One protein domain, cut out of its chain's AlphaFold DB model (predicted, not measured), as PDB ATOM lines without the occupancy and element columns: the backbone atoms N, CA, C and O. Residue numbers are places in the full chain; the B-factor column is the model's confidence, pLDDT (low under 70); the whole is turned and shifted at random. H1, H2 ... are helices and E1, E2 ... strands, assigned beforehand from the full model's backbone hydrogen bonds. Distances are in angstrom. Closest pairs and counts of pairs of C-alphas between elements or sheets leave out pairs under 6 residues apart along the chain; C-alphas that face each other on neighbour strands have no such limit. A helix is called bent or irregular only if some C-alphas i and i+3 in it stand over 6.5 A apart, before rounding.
ATOM      1  N   GLN A   3      32.135  39.308  76.859       77.12
ATOM      2  CA  GLN A   3      31.189  38.316  76.322       77.12
ATOM      3  C   GLN A   3      31.598  36.855  76.583       77.12
ATOM      4  O   GLN A   3      30.760  35.972  76.506       77.12
ATOM      5  N   LEU A   4      32.873  36.592  76.878       78.75
ATOM      6  CA  LEU A   4      33.362  35.263  77.256       78.75
ATOM      7  C   LEU A   4      33.272  35.051  78.774       78.75
ATOM      8  O   LEU A   4      33.226  33.918  79.223       78.75
ATOM      9  N   ALA A   5      33.212  36.122  79.570       79.12
ATOM     10  CA  ALA A   5      33.075  36.023  81.025       79.12
ATOM     11  C   ALA A   5      31.677  35.547  81.467       79.12
ATOM     12  O   ALA A   5      31.498  35.143  82.612       79.12
ATOM     13  N   VAL A   6      30.679  35.594  80.574       80.81
ATOM     14  CA  VAL A   6      29.326  35.079  80.849       80.81
ATOM     15  C   VAL A   6      29.197  33.570  80.622       80.81
ATOM     16  O   VAL A   6      28.188  32.989  81.012       80.81
ATOM     17  N   THR A   7      30.195  32.928  80.009       84.31
ATOM     18  CA  THR A   7      30.246  31.469  79.851       84.31
ATOM     19  C   THR A   7      31.162  30.857  80.908       84.31
ATOM     20  O   THR A   7      32.196  31.453  81.215       84.31
ATOM     21  N   PRO A   8      30.828  29.684  81.469       85.50
ATOM     22  CA  PRO A   8      31.717  28.994  82.395       85.50
ATOM     23  C   PRO A   8      32.973  28.501  81.666       85.50
ATOM     24  O   PRO A   8      32.893  27.995  80.547       85.50
ATOM     25  N   TRP A   9      34.120  28.652  82.324       90.81
ATOM     26  CA  TRP A   9      35.402  28.103  81.900       90.81
ATOM     27  C   TRP A   9      35.902  27.184  83.001       90.81
ATOM     28  O   TRP A   9      35.918  27.584  84.161       90.81
ATOM     29  N   ASP A  10      36.318  25.975  82.646       93.69
ATOM     30  CA  ASP A  10      36.847  25.029  83.631       93.69
ATOM     31  C   ASP A  10      38.374  25.092  83.692       93.69
ATOM     32  O   ASP A  10      38.979  25.093  84.765       93.69
ATOM     33  N   ILE A  11      39.010  25.182  82.521       95.62
ATOM     34  CA  ILE A  11      40.459  25.060  82.379       95.62
ATOM     35  C   ILE A  11      40.989  26.170  81.471       95.62
ATOM     36  O   ILE A  11      40.494  26.369  80.360       95.62
ATOM     37  N   LEU A  12      42.038  26.850  81.928       96.31
ATOM     38  CA  LEU A  12      42.867  27.737  81.115       96.31
ATOM     39  C   LEU A  12      44.286  27.165  81.037       96.31
ATOM     40  O   LEU A  12      44.957  27.048  82.056       96.31
ATOM     41  N   ASP A  49      57.028  46.082  72.377       84.69
ATOM     42  CA  ASP A  49      56.013  47.126  72.430       84.69
ATOM     43  C   ASP A  49      54.795  46.704  73.271       84.69
ATOM     44  O   ASP A  49      53.845  47.475  73.430       84.69
ATOM     45  N   LEU A  50      54.801  45.487  73.837       84.56
ATOM     46  CA  LEU A  50      53.742  45.055  74.742       84.56
ATOM     47  C   LEU A  50      53.779  45.882  76.032       84.56
ATOM     48  O   LEU A  50      54.828  45.989  76.672       84.56
ATOM     49  N   PRO A  51      52.631  46.423  76.483       86.12
ATOM     50  CA  PRO A  51      52.592  47.164  77.730       86.12
ATOM     51  C   PRO A  51      52.876  46.220  78.901       86.12
ATOM     52  O   PRO A  51      52.041  45.374  79.247       86.12
ATOM     53  N   CYS A  52      54.051  46.392  79.502       82.88
ATOM     54  CA  CYS A  52      54.538  45.614  80.630       82.88
ATOM     55  C   CYS A  52      54.195  46.325  81.953       82.88
ATOM     56  O   CYS A  52      54.442  47.531  82.069       82.88
ATOM     57  N   PRO A  53      53.621  45.633  82.955       84.06
ATOM     58  CA  PRO A  53      53.406  46.217  84.276       84.06
ATOM     59  C   PRO A  53      54.709  46.729  84.907       84.06
ATOM     60  O   PRO A  53      55.798  46.228  84.627       84.06
ATOM     61  N   SER A  54      54.604  47.714  85.802       80.38
ATOM     62  CA  SER A  54      55.770  48.229  86.532       80.38
ATOM     63  C   SER A  54      56.483  47.098  87.285       80.38
ATOM     64  O   SER A  54      55.826  46.280  87.925       80.38
ATOM     65  N   LYS A  55      57.821  47.059  87.214       80.88
ATOM     66  CA  LYS A  55      58.692  46.009  87.789       80.88
ATOM     67  C   LYS A  55      58.540  44.601  87.176       80.88
ATOM     68  O   LYS A  55      59.184  43.676  87.662       80.88
ATOM     69  N   CYS A  56      57.745  44.417  86.119       87.94
ATOM     70  CA  CYS A  56      57.657  43.146  85.399       87.94
ATOM     71  C   CYS A  56      58.784  43.043  84.356       87.94
ATOM     72  O   CYS A  56      59.072  43.997  83.628       87.94
ATOM     73  N   ASN A  57      59.444  41.884  84.290       90.31
ATOM     74  CA  ASN A  57      60.410  41.601  83.235       90.31
ATOM     75  C   ASN A  57      59.655  41.455  81.899       90.31
ATOM     76  O   ASN A  57      58.666  40.724  81.861       90.31
ATOM     77  N   PRO A  58      60.100  42.087  80.796       90.06
ATOM     78  CA  PRO A  58      59.453  41.941  79.490       90.06
ATOM     79  C   PRO A  58      59.275  40.487  79.028       90.06
ATOM     80  O   PRO A  58      58.296  40.185  78.352       90.06
ATOM     81  N   ALA A  59      60.174  39.576  79.426       90.38
ATOM     82  CA  ALA A  59      60.058  38.146  79.132       90.38
ATOM     83  C   ALA A  59      58.838  37.485  79.805       90.38
ATOM     84  O   ALA A  59      58.373  36.446  79.350       90.38
ATOM     85  N   ASP A  60      58.299  38.103  80.859       93.88
ATOM     86  CA  ASP A  60      57.223  37.559  81.683       93.88
ATOM     87  C   ASP A  60      55.873  38.282  81.442       93.88
ATOM     88  O   ASP A  60      54.876  37.992  82.109       93.88
ATOM     89  N   VAL A  61      55.805  39.219  80.480       94.62
ATOM     90  CA  VAL A  61      54.629  40.086  80.242       94.62
ATOM     91  C   VAL A  61      53.348  39.304  79.946       94.62
ATOM     92  O   VAL A  61      52.260  39.712  80.358       94.62
ATOM     93  N   PHE A  62      53.460  38.158  79.268       95.06
ATOM     94  CA  PHE A  62      52.308  37.308  78.985       95.06
ATOM     95  C   PHE A  62      51.694  36.744  80.261       95.06
ATOM     96  O   PHE A  62      50.472  36.723  80.357       95.06
ATOM     97  N   TYR A  63      52.490  36.368  81.265       96.12
ATOM     98  CA  TYR A  63      51.944  35.855  82.522       96.12
ATOM     99  C   TYR A  63      51.114  36.912  83.243       96.12
ATOM    100  O   TYR A  63      50.021  36.603  83.702       96.12
ATOM    101  N   ALA A  64      51.557  38.174  83.265       94.44
ATOM    102  CA  ALA A  64      50.754  39.256  83.836       94.44
ATOM    103  C   ALA A  64      49.380  39.379  83.151       94.44
ATOM    104  O   ALA A  64      48.352  39.465  83.816       94.44
ATOM    105  N   ARG A  65      49.346  39.306  81.814       94.44
ATOM    106  CA  ARG A  65      48.090  39.358  81.043       94.44
ATOM    107  C   ARG A  65      47.228  38.119  81.217       94.44
ATOM    108  O   ARG A  65      46.007  38.216  81.245       94.44
ATOM    109  N   LEU A  66      47.849  36.955  81.322       96.25
ATOM    110  CA  LEU A  66      47.144  35.707  81.556       96.25
ATOM    111  C   LEU A  66      46.511  35.678  82.954       96.25
ATOM    112  O   LEU A  66      45.406  35.160  83.090       96.25
ATOM    113  N   LEU A  67      47.143  36.287  83.963       96.50
ATOM    114  CA  LEU A  67      46.547  36.482  85.288       96.50
ATOM    115  C   LEU A  67      45.335  37.430  85.235       96.50
ATOM    116  O   LEU A  67      44.304  37.100  85.823       96.50
ATOM    117  N   ASP A  68      45.407  38.535  84.475       94.81
ATOM    118  CA  ASP A  68      44.251  39.423  84.233       94.81
ATOM    119  C   ASP A  68      43.077  38.636  83.609       94.81
ATOM    120  O   ASP A  68      41.916  38.769  84.008       94.81
ATOM    121  N   ILE A  69      43.379  37.789  82.617       95.00
ATOM    122  CA  ILE A  69      42.394  36.937  81.940       95.00
ATOM    123  C   ILE A  69      41.810  35.904  82.908       95.00
ATOM    124  O   ILE A  69      40.598  35.695  82.907       95.00
ATOM    125  N   ALA A  70      42.643  35.272  83.735       95.12
ATOM    126  CA  ALA A  70      42.207  34.278  84.706       95.12
ATOM    127  C   ALA A  70      41.290  34.885  85.781       95.12
ATOM    128  O   ALA A  70      40.267  34.288  86.099       95.12
ATOM    129  N   GLU A  71      41.575  36.091  86.281       94.38
ATOM    130  CA  GLU A  71      40.681  36.787  87.224       94.38
ATOM    131  C   GLU A  71      39.330  37.133  86.583       94.38
ATOM    132  O   GLU A  71      38.288  37.059  87.239       94.38
ATOM    133  N   LEU A  72      39.325  37.480  85.291       93.19
ATOM    134  CA  LEU A  72      38.100  37.798  84.563       93.19
ATOM    135  C   LEU A  72      37.251  36.557  84.257       93.19
ATOM    136  O   LEU A  72      36.032  36.595  84.422       93.19
ATOM    137  N   LEU A  73      37.872  35.490  83.753       93.06
ATOM    138  CA  LEU A  73      37.174  34.272  83.329       93.06
ATOM    139  C   LEU A  73      36.869  33.328  84.493       93.06
ATOM    140  O   LEU A  73      35.966  32.503  84.379       93.06
ATOM    141  N   LYS A  74      37.609  33.455  85.599       92.69
ATOM    142  CA  LYS A  74      37.503  32.626  86.802       92.69
ATOM    143  C   LYS A  74      37.475  31.117  86.510       92.69
ATOM    144  O   LYS A  74      36.580  30.436  87.020       92.69
ATOM    145  N   PRO A  75      38.422  30.578  85.718       94.44
ATOM    146  CA  PRO A  75      38.480  29.142  85.498       94.44
ATOM    147  C   PRO A  75      38.708  28.399  86.818       94.44
ATOM    148  O   PRO A  75      39.266  28.965  87.763       94.44
ATOM    149  N   SER A  76      38.291  27.138  86.891       93.44
ATOM    150  CA  SER A  76      38.545  26.268  88.047       93.44
ATOM    151  C   SER A  76      40.040  26.014  88.217       93.44
ATOM    152  O   SER A  76      40.566  26.025  89.333       93.44
ATOM    153  N   VAL A  77      40.721  25.784  87.092       96.44
ATOM    154  CA  VAL A  77      42.140  25.441  87.030       96.44
ATOM    155  C   VAL A  77      42.839  26.242  85.937       96.44
ATOM    156  O   VAL A  77      42.322  26.416  84.833       96.44
ATOM    157  N   VAL A  78      44.051  26.700  86.238       97.81
ATOM    158  CA  VAL A  78      44.944  27.364  85.289       97.81
ATOM    159  C   VAL A  78      46.294  26.664  85.280       97.81
ATOM    160  O   VAL A  78      46.857  26.444  86.346       97.81
ATOM    161  N   LEU A  79      46.831  26.361  84.100       97.94
ATOM    162  CA  LEU A  79      48.161  25.779  83.934       97.94
ATOM    163  C   LEU A  79      48.974  26.593  82.924       97.94
ATOM    164  O   LEU A  79      48.599  26.693  81.755       97.94
ATOM    165  N   PHE A  80      50.105  27.140  83.358       98.06
ATOM    166  CA  PHE A  80      51.031  27.854  82.479       98.06
ATOM    167  C   PHE A  80      52.375  27.150  82.410       98.06
ATOM    168  O   PHE A  80      52.952  26.842  83.449       98.06
ATOM    169  N   GLU A  81      52.878  26.927  81.198       97.00
ATOM    170  CA  GLU A  81      54.273  26.535  80.987       97.00
ATOM    171  C   GLU A  81      55.200  27.699  81.349       97.00
ATOM    172  O   GLU A  81      54.838  28.852  81.123       97.00
ATOM    173  N   ILE A  82      56.367  27.393  81.917       95.62
ATOM    174  CA  ILE A  82      57.429  28.336  82.285       95.62
ATOM    175  C   ILE A  82      58.804  27.758  81.928       95.62
ATOM    176  O   ILE A  82      58.988  26.543  81.854       95.62
ATOM    177  N   GLY A  83      59.784  28.636  81.726       91.31
ATOM    178  CA  GLY A  83      61.112  28.261  81.247       91.31
ATOM    179  C   GLY A  83      62.031  27.628  82.296       91.31
ATOM    180  O   GLY A  83      62.652  26.605  82.014       91.31
ATOM    181  N   ASP A  84      62.165  28.243  83.476       91.38
ATOM    182  CA  ASP A  84      63.111  27.818  84.519       91.38
ATOM    183  C   ASP A  84      62.726  28.307  85.935       91.38
ATOM    184  O   ASP A  84      61.709  28.978  86.121       91.38
ATOM    185  N   ASP A  85      63.539  27.959  86.948       92.38
ATOM    186  CA  ASP A  85      63.334  28.363  88.356       92.38
ATOM    187  C   ASP A  85      63.342  29.885  88.546       92.38
ATOM    188  O   ASP A  85      62.550  30.430  89.318       92.38
ATOM    189  N   GLU A  86      64.215  30.599  87.833       92.62
ATOM    190  CA  GLU A  86      64.313  32.048  87.979       92.62
ATOM    191  C   GLU A  86      63.037  32.718  87.459       92.62
ATOM    192  O   GLU A  86      62.461  33.581  88.126       92.62
ATOM    193  N   GLN A  87      62.546  32.270  86.301       93.75
ATOM    194  CA  GLN A  87      61.262  32.697  85.768       93.75
ATOM    195  C   GLN A  87      60.111  32.301  86.685       93.75
ATOM    196  O   GLN A  87      59.264  33.150  86.955       93.75
ATOM    197  N   ALA A  88      60.106  31.083  87.235       95.19
ATOM    198  CA  ALA A  88      59.096  30.652  88.198       95.19
ATOM    199  C   ALA A  88      58.962  31.663  89.343       95.19
ATOM    200  O   ALA A  88      57.867  32.135  89.640       95.19
ATOM    201  N   ARG A  89      60.085  32.076  89.941       94.19
ATOM    202  CA  ARG A  89      60.105  33.050  91.042       94.19
ATOM    203  C   ARG A  89      59.556  34.414  90.634       94.19
ATOM    204  O   ARG A  89      58.806  35.012  91.405       94.19
ATOM    205  N   ARG A  90      59.887  34.904  89.434       94.19
ATOM    206  CA  ARG A  90      59.358  36.179  88.918       94.19
ATOM    207  C   ARG A  90      57.858  36.097  88.630       94.19
ATOM    208  O   ARG A  90      57.122  36.995  89.030       94.19
ATOM    209  N   VAL A  91      57.375  35.008  88.028       95.25
ATOM    210  CA  VAL A  91      55.934  34.806  87.795       95.25
ATOM    211  C   VAL A  91      55.175  34.659  89.114       95.25
ATOM    212  O   VAL A  91      54.094  35.224  89.260       95.25
ATOM    213  N   LEU A  92      55.747  33.986  90.114       95.25
ATOM    214  CA  LEU A  92      55.150  33.906  91.446       95.25
ATOM    215  C   LEU A  92      55.038  35.286  92.112       95.25
ATOM    216  O   LEU A  92      54.020  35.573  92.736       95.25
ATOM    217  N   GLN A  93      56.023  36.175  91.940       93.06
ATOM    218  CA  GLN A  93      55.898  37.566  92.397       93.06
ATOM    219  C   GLN A  93      54.750  38.299  91.692       93.06
ATOM    220  O   GLN A  93      54.000  39.020  92.348       93.06
ATOM    221  N   LEU A  94      54.575  38.102  90.377       93.81
ATOM    222  CA  LEU A  94      53.428  38.662  89.651       93.81
ATOM    223  C   LEU A  94      52.106  38.130  90.214       93.81
ATOM    224  O   LEU A  94      51.197  38.918  90.453       93.81
ATOM    225  N   TYR A  95      52.022  36.823  90.474       95.38
ATOM    226  CA  TYR A  95      50.848  36.187  91.067       95.38
ATOM    227  C   TYR A  95      50.507  36.769  92.442       95.38
ATOM    228  O   TYR A  95      49.382  37.216  92.637       95.38
ATOM    229  N   PHE A  96      51.459  36.817  93.380       93.56
ATOM    230  CA  PHE A  96      51.191  37.290  94.743       93.56
ATOM    231  C   PHE A  96      50.835  38.779  94.814       93.56
ATOM    232  O   PHE A  96      50.110  39.190  95.715       93.56
ATOM    233  N   ASN A  97      51.287  39.574  93.842       91.25
ATOM    234  CA  ASN A  97      50.900  40.979  93.710       91.25
ATOM    235  C   ASN A  97      49.562  41.171  92.966       91.25
ATOM    236  O   ASN A  97      49.103  42.303  92.811       91.25
ATOM    237  N   HIS A  98      48.934  40.095  92.483       92.94
ATOM    238  CA  HIS A  98      47.703  40.134  91.701       92.94
ATOM    239  C   HIS A  98      46.475  39.747  92.553       92.94
ATOM    240  O   HIS A  98      46.568  38.842  93.385       92.94
ATOM    241  N   PRO A  99      45.284  40.353  92.335       93.38
ATOM    242  CA  PRO A  99      44.071  40.042  93.107       93.38
ATOM    243  C   PRO A  99      43.678  38.559  93.131       93.38
ATOM    244  O   PRO A  99      43.112  38.090  94.119       93.38
ATOM    245  N   ILE A 100      44.023  37.813  92.077       94.12
ATOM    246  CA  ILE A 100      43.730  36.378  91.967       94.12
ATOM    247  C   ILE A 100      44.334  35.561  93.119       94.12
ATOM    248  O   ILE A 100      43.735  34.570  93.539       94.12
ATOM    249  N   ALA A 101      45.470  35.987  93.688       93.88
ATOM    250  CA  ALA A 101      46.138  35.263  94.768       93.88
ATOM    251  C   ALA A 101      45.307  35.182  96.053       93.88
ATOM    252  O   ALA A 101      45.486  34.261  96.843       93.88
ATOM    253  N   GLN A 102      44.361  36.103  96.249       92.56
ATOM    254  CA  GLN A 102      43.461  36.090  97.407       92.56
ATOM    255  C   GLN A 102      42.384  35.000  97.300       92.56
ATOM    256  O   GLN A 102      41.789  34.618  98.304       92.56
ATOM    257  N   LYS A 103      42.120  34.512  96.083       93.88
ATOM    258  CA  LYS A 103      41.008  33.607  95.746       93.88
ATOM    259  C   LYS A 103      41.486  32.272  95.189       93.88
ATOM    260  O   LYS A 103      40.682  31.460  94.738       93.88
ATOM    261  N   SER A 104      42.793  32.040  95.167       95.56
ATOM    262  CA  SER A 104      43.372  30.858  94.548       95.56
ATOM    263  C   SER A 104      44.578  30.334  95.319       95.56
ATOM    264  O   SER A 104      45.126  30.995  96.200       95.56
ATOM    265  N   LYS A 105      44.957  29.093  95.017       95.81
ATOM    266  CA  LYS A 105      46.201  28.469  95.477       95.81
ATOM    267  C   LYS A 105      47.091  28.204  94.282       95.81
ATOM    268  O   LYS A 105      46.588  27.822  93.230       95.81
ATOM    269  N   ILE A 106      48.392  28.358  94.474       96.81
ATOM    270  CA  ILE A 106      49.399  28.173  93.434       96.81
ATOM    271  C   ILE A 106      50.359  27.044  93.803       96.81
ATOM    272  O   ILE A 106      50.723  26.888  94.968       96.81
ATOM    273  N   GLU A 107      50.770  26.273  92.804       96.25
ATOM    274  CA  GLU A 107      51.766  25.211  92.899       96.25
ATOM    275  C   GLU A 107      52.745  25.305  91.721       96.25
ATOM    276  O   GLU A 107      52.395  25.791  90.643       96.25
ATOM    277  N   ILE A 108      53.963  24.801  91.909       96.75
ATOM    278  CA  ILE A 108      54.971  24.662  90.853       96.75
ATOM    279  C   ILE A 108      55.152  23.188  90.528       96.75
ATOM    280  O   ILE A 108      55.257  22.359  91.427       96.75
ATOM    281  N   TRP A 109      55.179  22.846  89.249       95.75
ATOM    282  CA  TRP A 109      55.276  21.469  88.781       95.75
ATOM    283  C   TRP A 109      56.556  21.278  87.966       95.75
ATOM    284  O   TRP A 109      56.912  22.112  87.121       95.75
ATOM    285  N   ARG A 110      57.263  20.182  88.253       94.81
ATOM    286  CA  ARG A 110      58.439  19.728  87.505       94.81
ATOM    287  C   ARG A 110      58.053  18.775  86.369       94.81
ATOM    288  O   ARG A 110      56.875  18.485  86.187       94.81
ATOM    289  N   ASP A 111      59.046  18.286  85.624       91.00
ATOM    290  CA  ASP A 111      58.880  17.332  84.514       91.00
ATOM    291  C   ASP A 111      58.010  16.112  84.878       91.00
ATOM    292  O   ASP A 111      57.212  15.653  84.061       91.00
ATOM    293  N   LEU A 112      58.168  15.577  86.095       89.12
ATOM    294  CA  LEU A 112      57.463  14.382  86.568       89.12
ATOM    295  C   LEU A 112      56.634  14.693  87.824       89.12
ATOM    296  O   LEU A 112      57.057  14.308  88.915       89.12
ATOM    297  N   PRO A 113      55.478  15.378  87.709       86.50
ATOM    298  CA  PRO A 113      54.706  15.878  88.854       86.50
ATOM    299  C   PRO A 113      54.211  14.774  89.800       86.50
ATOM    300  O   PRO A 113      54.089  15.018  90.999       86.50
ATOM    301  N   ASP A 114      53.993  13.562  89.285       87.69
ATOM    302  CA  ASP A 114      53.504  12.406  90.051       87.69
ATOM    303  C   ASP A 114      54.609  11.686  90.852       87.69
ATOM    304  O   ASP A 114      54.347  10.703  91.546       87.69
ATOM    305  N   PHE A 115      55.866  12.129  90.745       85.69
ATOM    306  CA  PHE A 115      56.985  11.512  91.451       85.69
ATOM    307  C   PHE A 115      57.177  12.113  92.852       85.69
ATOM    308  O   PHE A 115      57.489  13.292  93.004       85.69
ATOM    309  N   GLU A 116      57.072  11.282  93.890       74.62
ATOM    310  CA  GLU A 116      57.098  11.720  95.299       74.62
ATOM    311  C   GLU A 116      58.502  11.738  95.946       74.62
ATOM    312  O   GLU A 116      58.645  12.058  97.123       74.62
ATOM    313  N   GLY A 117      59.565  11.397  95.208       70.12
ATOM    314  CA  GLY A 117      60.933  11.273  95.744       70.12
ATOM    315  C   GLY A 117      61.821  12.518  95.618       70.12
ATOM    316  O   GLY A 117      63.037  12.418  95.794       70.12
ATOM    317  N   ALA A 118      61.255  13.667  95.257       73.38
ATOM    318  CA  ALA A 118      62.019  14.863  94.920       73.38
ATOM    319  C   ALA A 118      62.537  15.637  96.145       73.38
ATOM    320  O   ALA A 118      61.896  15.713  97.194       73.38
ATOM    321  N   LYS A 119      63.710  16.260  95.988       70.00
ATOM    322  CA  LYS A 119      64.256  17.250  96.935       70.00
ATOM    323  C   LYS A 119      63.693  18.639  96.621       70.00
ATOM    324  O   LYS A 119      63.315  18.892  95.478       70.00
ATOM    325  N   ASP A 120      63.690  19.534  97.607       75.44
ATOM    326  CA  ASP A 120      63.202  20.919  97.489       75.44
ATOM    327  C   ASP A 120      61.721  20.997  97.090       75.44
ATOM    328  O   ASP A 120      61.350  21.485  96.024       75.44
ATOM    329  N   VAL A 121      60.876  20.479  97.983       84.12
ATOM    330  CA  VAL A 121      59.413  20.386  97.827       84.12
ATOM    331  C   VAL A 121      58.688  21.729  97.940       84.12
ATOM    332  O   VAL A 121      57.471  21.779  97.801       84.12
ATOM    333  N   GLU A 122      59.404  22.820  98.211       87.88
ATOM    334  CA  GLU A 122      58.833  24.158  98.353       87.88
ATOM    335  C   GLU A 122      59.796  25.228  97.824       87.88
ATOM    336  O   GLU A 122      61.007  25.169  98.040       87.88
ATOM    337  N   ILE A 123      59.240  26.254  97.181       86.81
ATOM    338  CA  ILE A 123      59.928  27.507  96.876       86.81
ATOM    339  C   ILE A 123      59.539  28.534  97.937       86.81
ATOM    340  O   ILE A 123      58.364  28.867  98.107       86.81
ATOM    341  N   LEU A 124      60.548  29.060  98.634       87.88
ATOM    342  CA  LEU A 124      60.406  30.210  99.522       87.88
ATOM    343  C   LEU A 124      60.537  31.504  98.716       87.88
ATOM    344  O   LEU A 124      61.505  31.689  97.966       87.88
ATOM    345  N   LEU A 125      59.563  32.393  98.890       86.25
ATOM    346  CA  LEU A 125      59.537  33.721  98.289       86.25
ATOM    347  C   LEU A 125      59.390  34.793  99.355       86.25
ATOM    348  O   LEU A 125      58.460  34.765 100.154       86.25
ATOM    349  N   HIS A 126      60.281  35.777  99.294       83.44
ATOM    350  CA  HIS A 126      60.168  36.997 100.078       83.44
ATOM    351  C   HIS A 126      59.424  38.038  99.248       83.44
ATOM    352  O   HIS A 126      59.941  38.516  98.233       83.44
ATOM    353  N   LEU A 127      58.211  38.389  99.668       77.69
ATOM    354  CA  LEU A 127      57.448  39.438  99.008       77.69
ATOM    355  C   LEU A 127      58.005  40.800  99.425       77.69
ATOM    356  O   LEU A 127      57.979  41.182 100.597       77.69
ATOM    357  N   THR A 128      58.520  41.550  98.449       66.81
ATOM    358  CA  THR A 128      59.200  42.832  98.686       66.81
ATOM    359  C   THR A 128      58.304  43.889  99.329       66.81
ATOM    360  O   THR A 128      58.818  44.816  99.949       66.81
ATOM    361  N   GLU A 129      56.983  43.772  99.176       67.12
ATOM    362  CA  GLU A 129      56.025  44.792  99.616       67.12
ATOM    363  C   GLU A 129      55.401  44.486 100.990       67.12
ATOM    364  O   GLU A 129      55.154  45.421 101.748       67.12
ATOM    365  N   SER A 130      55.227  43.212 101.366       64.94
ATOM    366  CA  SER A 130      54.599  42.827 102.644       64.94
ATOM    367  C   SER A 130      55.576  42.344 103.726       64.94
ATOM    368  O   SER A 130      55.173  42.216 104.878       64.94
ATOM    369  N   LYS A 131      56.861  42.100 103.403       63.81
ATOM    370  CA  LYS A 131      57.830  41.385 104.274       63.81
ATOM    371  C   LYS A 131      57.356  39.990 104.709       63.81
ATOM    372  O   LYS A 131      57.932  39.408 105.627       63.81
ATOM    373  N   GLU A 132      56.329  39.456 104.062       76.56
ATOM    374  CA  GLU A 132      55.835  38.115 104.322       76.56
ATOM    375  C   GLU A 132      56.624  37.101 103.494       76.56
ATOM    376  O   GLU A 132      57.064  37.371 102.369       76.56
ATOM    377  N   GLU A 133      56.811  35.926 104.083       83.69
ATOM    378  CA  GLU A 133      57.350  34.766 103.392       83.69
ATOM    379  C   GLU A 133      56.200  33.901 102.895       83.69
ATOM    380  O   GLU A 133      55.384  33.410 103.679       83.69
ATOM    381  N   CYS A 134      56.159  33.682 101.586       88.12
ATOM    382  CA  CYS A 134      55.232  32.745 100.976       88.12
ATOM    383  C   CYS A 134      55.962  31.445 100.657       88.12
ATOM    384  O   CYS A 134      57.035  31.453 100.049       88.12
ATOM    385  N   ARG A 135      55.355  30.325 101.055       92.12
ATOM    386  CA  ARG A 135      55.820  28.985 100.701       92.12
ATOM    387  C   ARG A 135      54.936  28.446  99.595       92.12
ATOM    388  O   ARG A 135      53.724  28.354  99.773       92.12
ATOM    389  N   VAL A 136      55.542  28.125  98.460       95.06
ATOM    390  CA  VAL A 136      54.833  27.573  97.306       95.06
ATOM    391  C   VAL A 136      55.251  26.120  97.131       95.06
ATOM    392  O   VAL A 136      56.447  25.876  96.969       95.06
ATOM    393  N   PRO A 137      54.317  25.156  97.163       94.88
ATOM    394  CA  PRO A 137      54.650  23.751  96.983       94.88
ATOM    395  C   PRO A 137      55.188  23.492  95.573       94.88
ATOM    396  O   PRO A 137      54.674  24.018  94.583       94.88
ATOM    397  N   VAL A 138      56.213  22.648  95.500       94.94
ATOM    398  CA  VAL A 138      56.826  22.138  94.277       94.94
ATOM    399  C   VAL A 138      56.541  20.645  94.188       94.94
ATOM    400  O   VAL A 138      56.930  19.881  95.072       94.94
ATOM    401  N   LYS A 139      55.862  20.224  93.122       93.69
ATOM    402  CA  LYS A 139      55.524  18.825  92.857       93.69
ATOM    403  C   LYS A 139      56.435  18.216  91.804       93.69
ATOM    404  O   LYS A 139      56.766  18.853  90.800       93.69
ATOM    405  N   GLY A 140      56.755  16.948  92.021       91.44
ATOM    406  CA  GLY A 140      57.492  16.128  91.079       91.44
ATOM    407  C   GLY A 140      58.999  16.276  91.126       91.44
ATOM    408  O   GLY A 140      59.548  16.995  91.958       91.44
ATOM    409  N   ASP A 141      59.657  15.609  90.182       91.25
ATOM    410  CA  ASP A 141      61.110  15.611  89.998       91.25
ATOM    411  C   ASP A 141      61.520  16.123  88.607       91.25
ATOM    412  O   ASP A 141      60.700  16.173  87.690       91.25
ATOM    413  N   GLY A 142      62.787  16.523  88.458       90.44
ATOM    414  CA  GLY A 142      63.338  17.083  87.217       90.44
ATOM    415  C   GLY A 142      63.457  18.611  87.217       90.44
ATOM    416  O   GLY A 142      63.713  19.230  88.250       90.44
ATOM    417  N   LEU A 143      63.319  19.228  86.045       91.50
ATOM    418  CA  LEU A 143      63.312  20.681  85.884       91.50
ATOM    419  C   LEU A 143      61.916  21.238  86.151       91.50
ATOM    420  O   LEU A 143      60.916  20.576  85.890       91.50
ATOM    421  N   ILE A 144      61.845  22.471  86.648       94.06
ATOM    422  CA  ILE A 144      60.589  23.220  86.751       94.06
ATOM    423  C   ILE A 144      60.043  23.486  85.343       94.06
ATOM    424  O   ILE A 144      60.799  23.900  84.466       94.06
ATOM    425  N   ARG A 145      58.740  23.251  85.144       94.75
ATOM    426  CA  ARG A 145      58.081  23.354  83.833       94.75
ATOM    427  C   ARG A 145      56.797  24.140  83.824       94.75
ATOM    428  O   ARG A 145      56.462  24.718  82.796       94.75
ATOM    429  N   SER A 146      56.056  24.147  84.922       96.88
ATOM    430  CA  SER A 146      54.749  24.787  84.910       96.88
ATOM    431  C   SER A 146      54.327  25.322  86.262       96.88
ATOM    432  O   SER A 146      54.807  24.899  87.314       96.88
ATOM    433  N   ILE A 147      53.383  26.250  86.206       97.12
ATOM    434  CA  ILE A 147      52.667  26.792  87.351       97.12
ATOM    435  C   ILE A 147      51.216  26.357  87.243       97.12
ATOM    436  O   ILE A 147      50.587  26.556  86.202       97.12
ATOM    437  N   LEU A 148      50.688  25.800  88.328       97.50
ATOM    438  CA  LEU A 148      49.289  25.425  88.456       97.50
ATOM    439  C   LEU A 148      48.595  26.360  89.444       97.50
ATOM    440  O   LEU A 148      49.090  26.568  90.548       97.50
ATOM    441  N   ILE A 149      47.442  26.903  89.065       97.56
ATOM    442  CA  ILE A 149      46.606  27.737  89.930       97.56
ATOM    443  C   ILE A 149      45.227  27.092  90.052       97.56
ATOM    444  O   ILE A 149      44.561  26.823  89.052       97.56
ATOM    445  N   HIS A 150      44.792  26.878  91.286       96.38
ATOM    446  CA  HIS A 150      43.468  26.378  91.628       96.38
ATOM    447  C   HIS A 150      42.609  27.500  92.182       96.38
ATOM    448  O   HIS A 150      42.946  28.091  93.210       96.38
ATOM    449  N   ASN A 151      41.477  27.760  91.541       92.50
ATOM    450  CA  ASN A 151      40.505  28.718  92.037       92.50
ATOM    451  C   ASN A 151      39.716  28.113  93.209       92.50
ATOM    452  O   ASN A 151      39.078  27.070  93.072       92.50
ATOM    453  N   LEU A 152      39.762  28.771  94.367       87.19
ATOM    454  CA  LEU A 152      39.086  28.311  95.580       87.19
ATOM    455  C   LEU A 152      37.584  28.607  95.560       87.19
ATOM    456  O   LEU A 152      36.822  27.865  96.170       87.19
TER     457      LEU A 152
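This is residues 3 to 12 and 49 to 152 of the 157 residues of an uncharacterized protein of Gibberella intermedia (UniProt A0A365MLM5). What is seen first? A strongly twisted sheet of five strands curls round the helix H2, while the longer helix H1 packs over E1 and E5 on the same face; the four-residue helix H3 only grazes the sheet. What is it made of? The printed part has 114 residues, with three named helices and five named strands in the order H1 E1 H2 H3 E2 E3 E4 E5. The class is mixed, helices and strands, and the sheet, in the order E1 E5 E2 E4 E3, is mixed too. How compact is it? It is compact, with a radius of gyration of the C-alphas of 14.2 A and spans of 45 by 31 by 28 A.

Which elements come first? H1, residues 58 to 73, begins at C-alpha 58 (59.453, 41.941, 79.490) and is 23.9 A long; it is irregular, with C-alphas 59 and 62 7.8 A apart. E1 is residues 77 to 81, H2 residues 85 to 96, 16.4 A long, and H3 residues 99 to 102. Which follow? E2, residues 104 to 112, is 23.1 A long, E3 is residues 122 to 126, and E4, residues 133 to 139, is 19.2 A long. E5, residues 141 to 151, is 24.5 A long and ends at C-alpha 151 (40.505, 28.718, 92.037).

What lies beside E1? Residues 11 to 12 make a short parallel pairing with residues 77 to 78 of E1. E1, an edge strand, is antiparallel to E5, with N 78 and O 149 2.9 A apart. How does the sheet continue? E5 bends by 83 degrees at residue 144 and is antiparallel to E2, with N 107 and O 148 2.8 A apart. E2 is parallel to E4 at 42 degrees, with N 108 and O 137 2.9 A apart. E3 and E4 form a hairpin, antiparallel at 156 degrees, with N 125 and O 134 2.9 A apart. Where are the helices? H1 and H2 are on the same face, making two layers, helices on one face of a sheet; H1 has a height over the sheet of 10.0 A. Residues 60 to 67 alone of H1 touch H2, at a steep tilt of 40 degrees, the same way; the closest C-alphas, of Ala 64 and Leu 94, are 6.4 A apart. Residues 67 to 71 alone of H1 touch H3, the closest C-alphas being those of Glu 71 and Ile 100, 5.7 A apart. What else do the backbones show? E1, H2 H3 and E2 form a split strand-helix-strand unit, two strands running the same way with E5 between them, and its crossover is right-handed. Every O i to N i+4 pair of H2 is within hydrogen-bond range, as are 9 of 12 in H1, while H3 is too short for such a pair.

How far does it reach? The two C-alphas farthest apart, those of Gln 3 and Gly 117, are 44.6 A apart. Is anything missing? Residues 13 to 48 are cut out, and C-alphas 12 and 49 are 25.0 A apart across the cut. Where is confidence low? The mean pLDDT of the printed part is 89.7, and residues 128 to 131 are under 70.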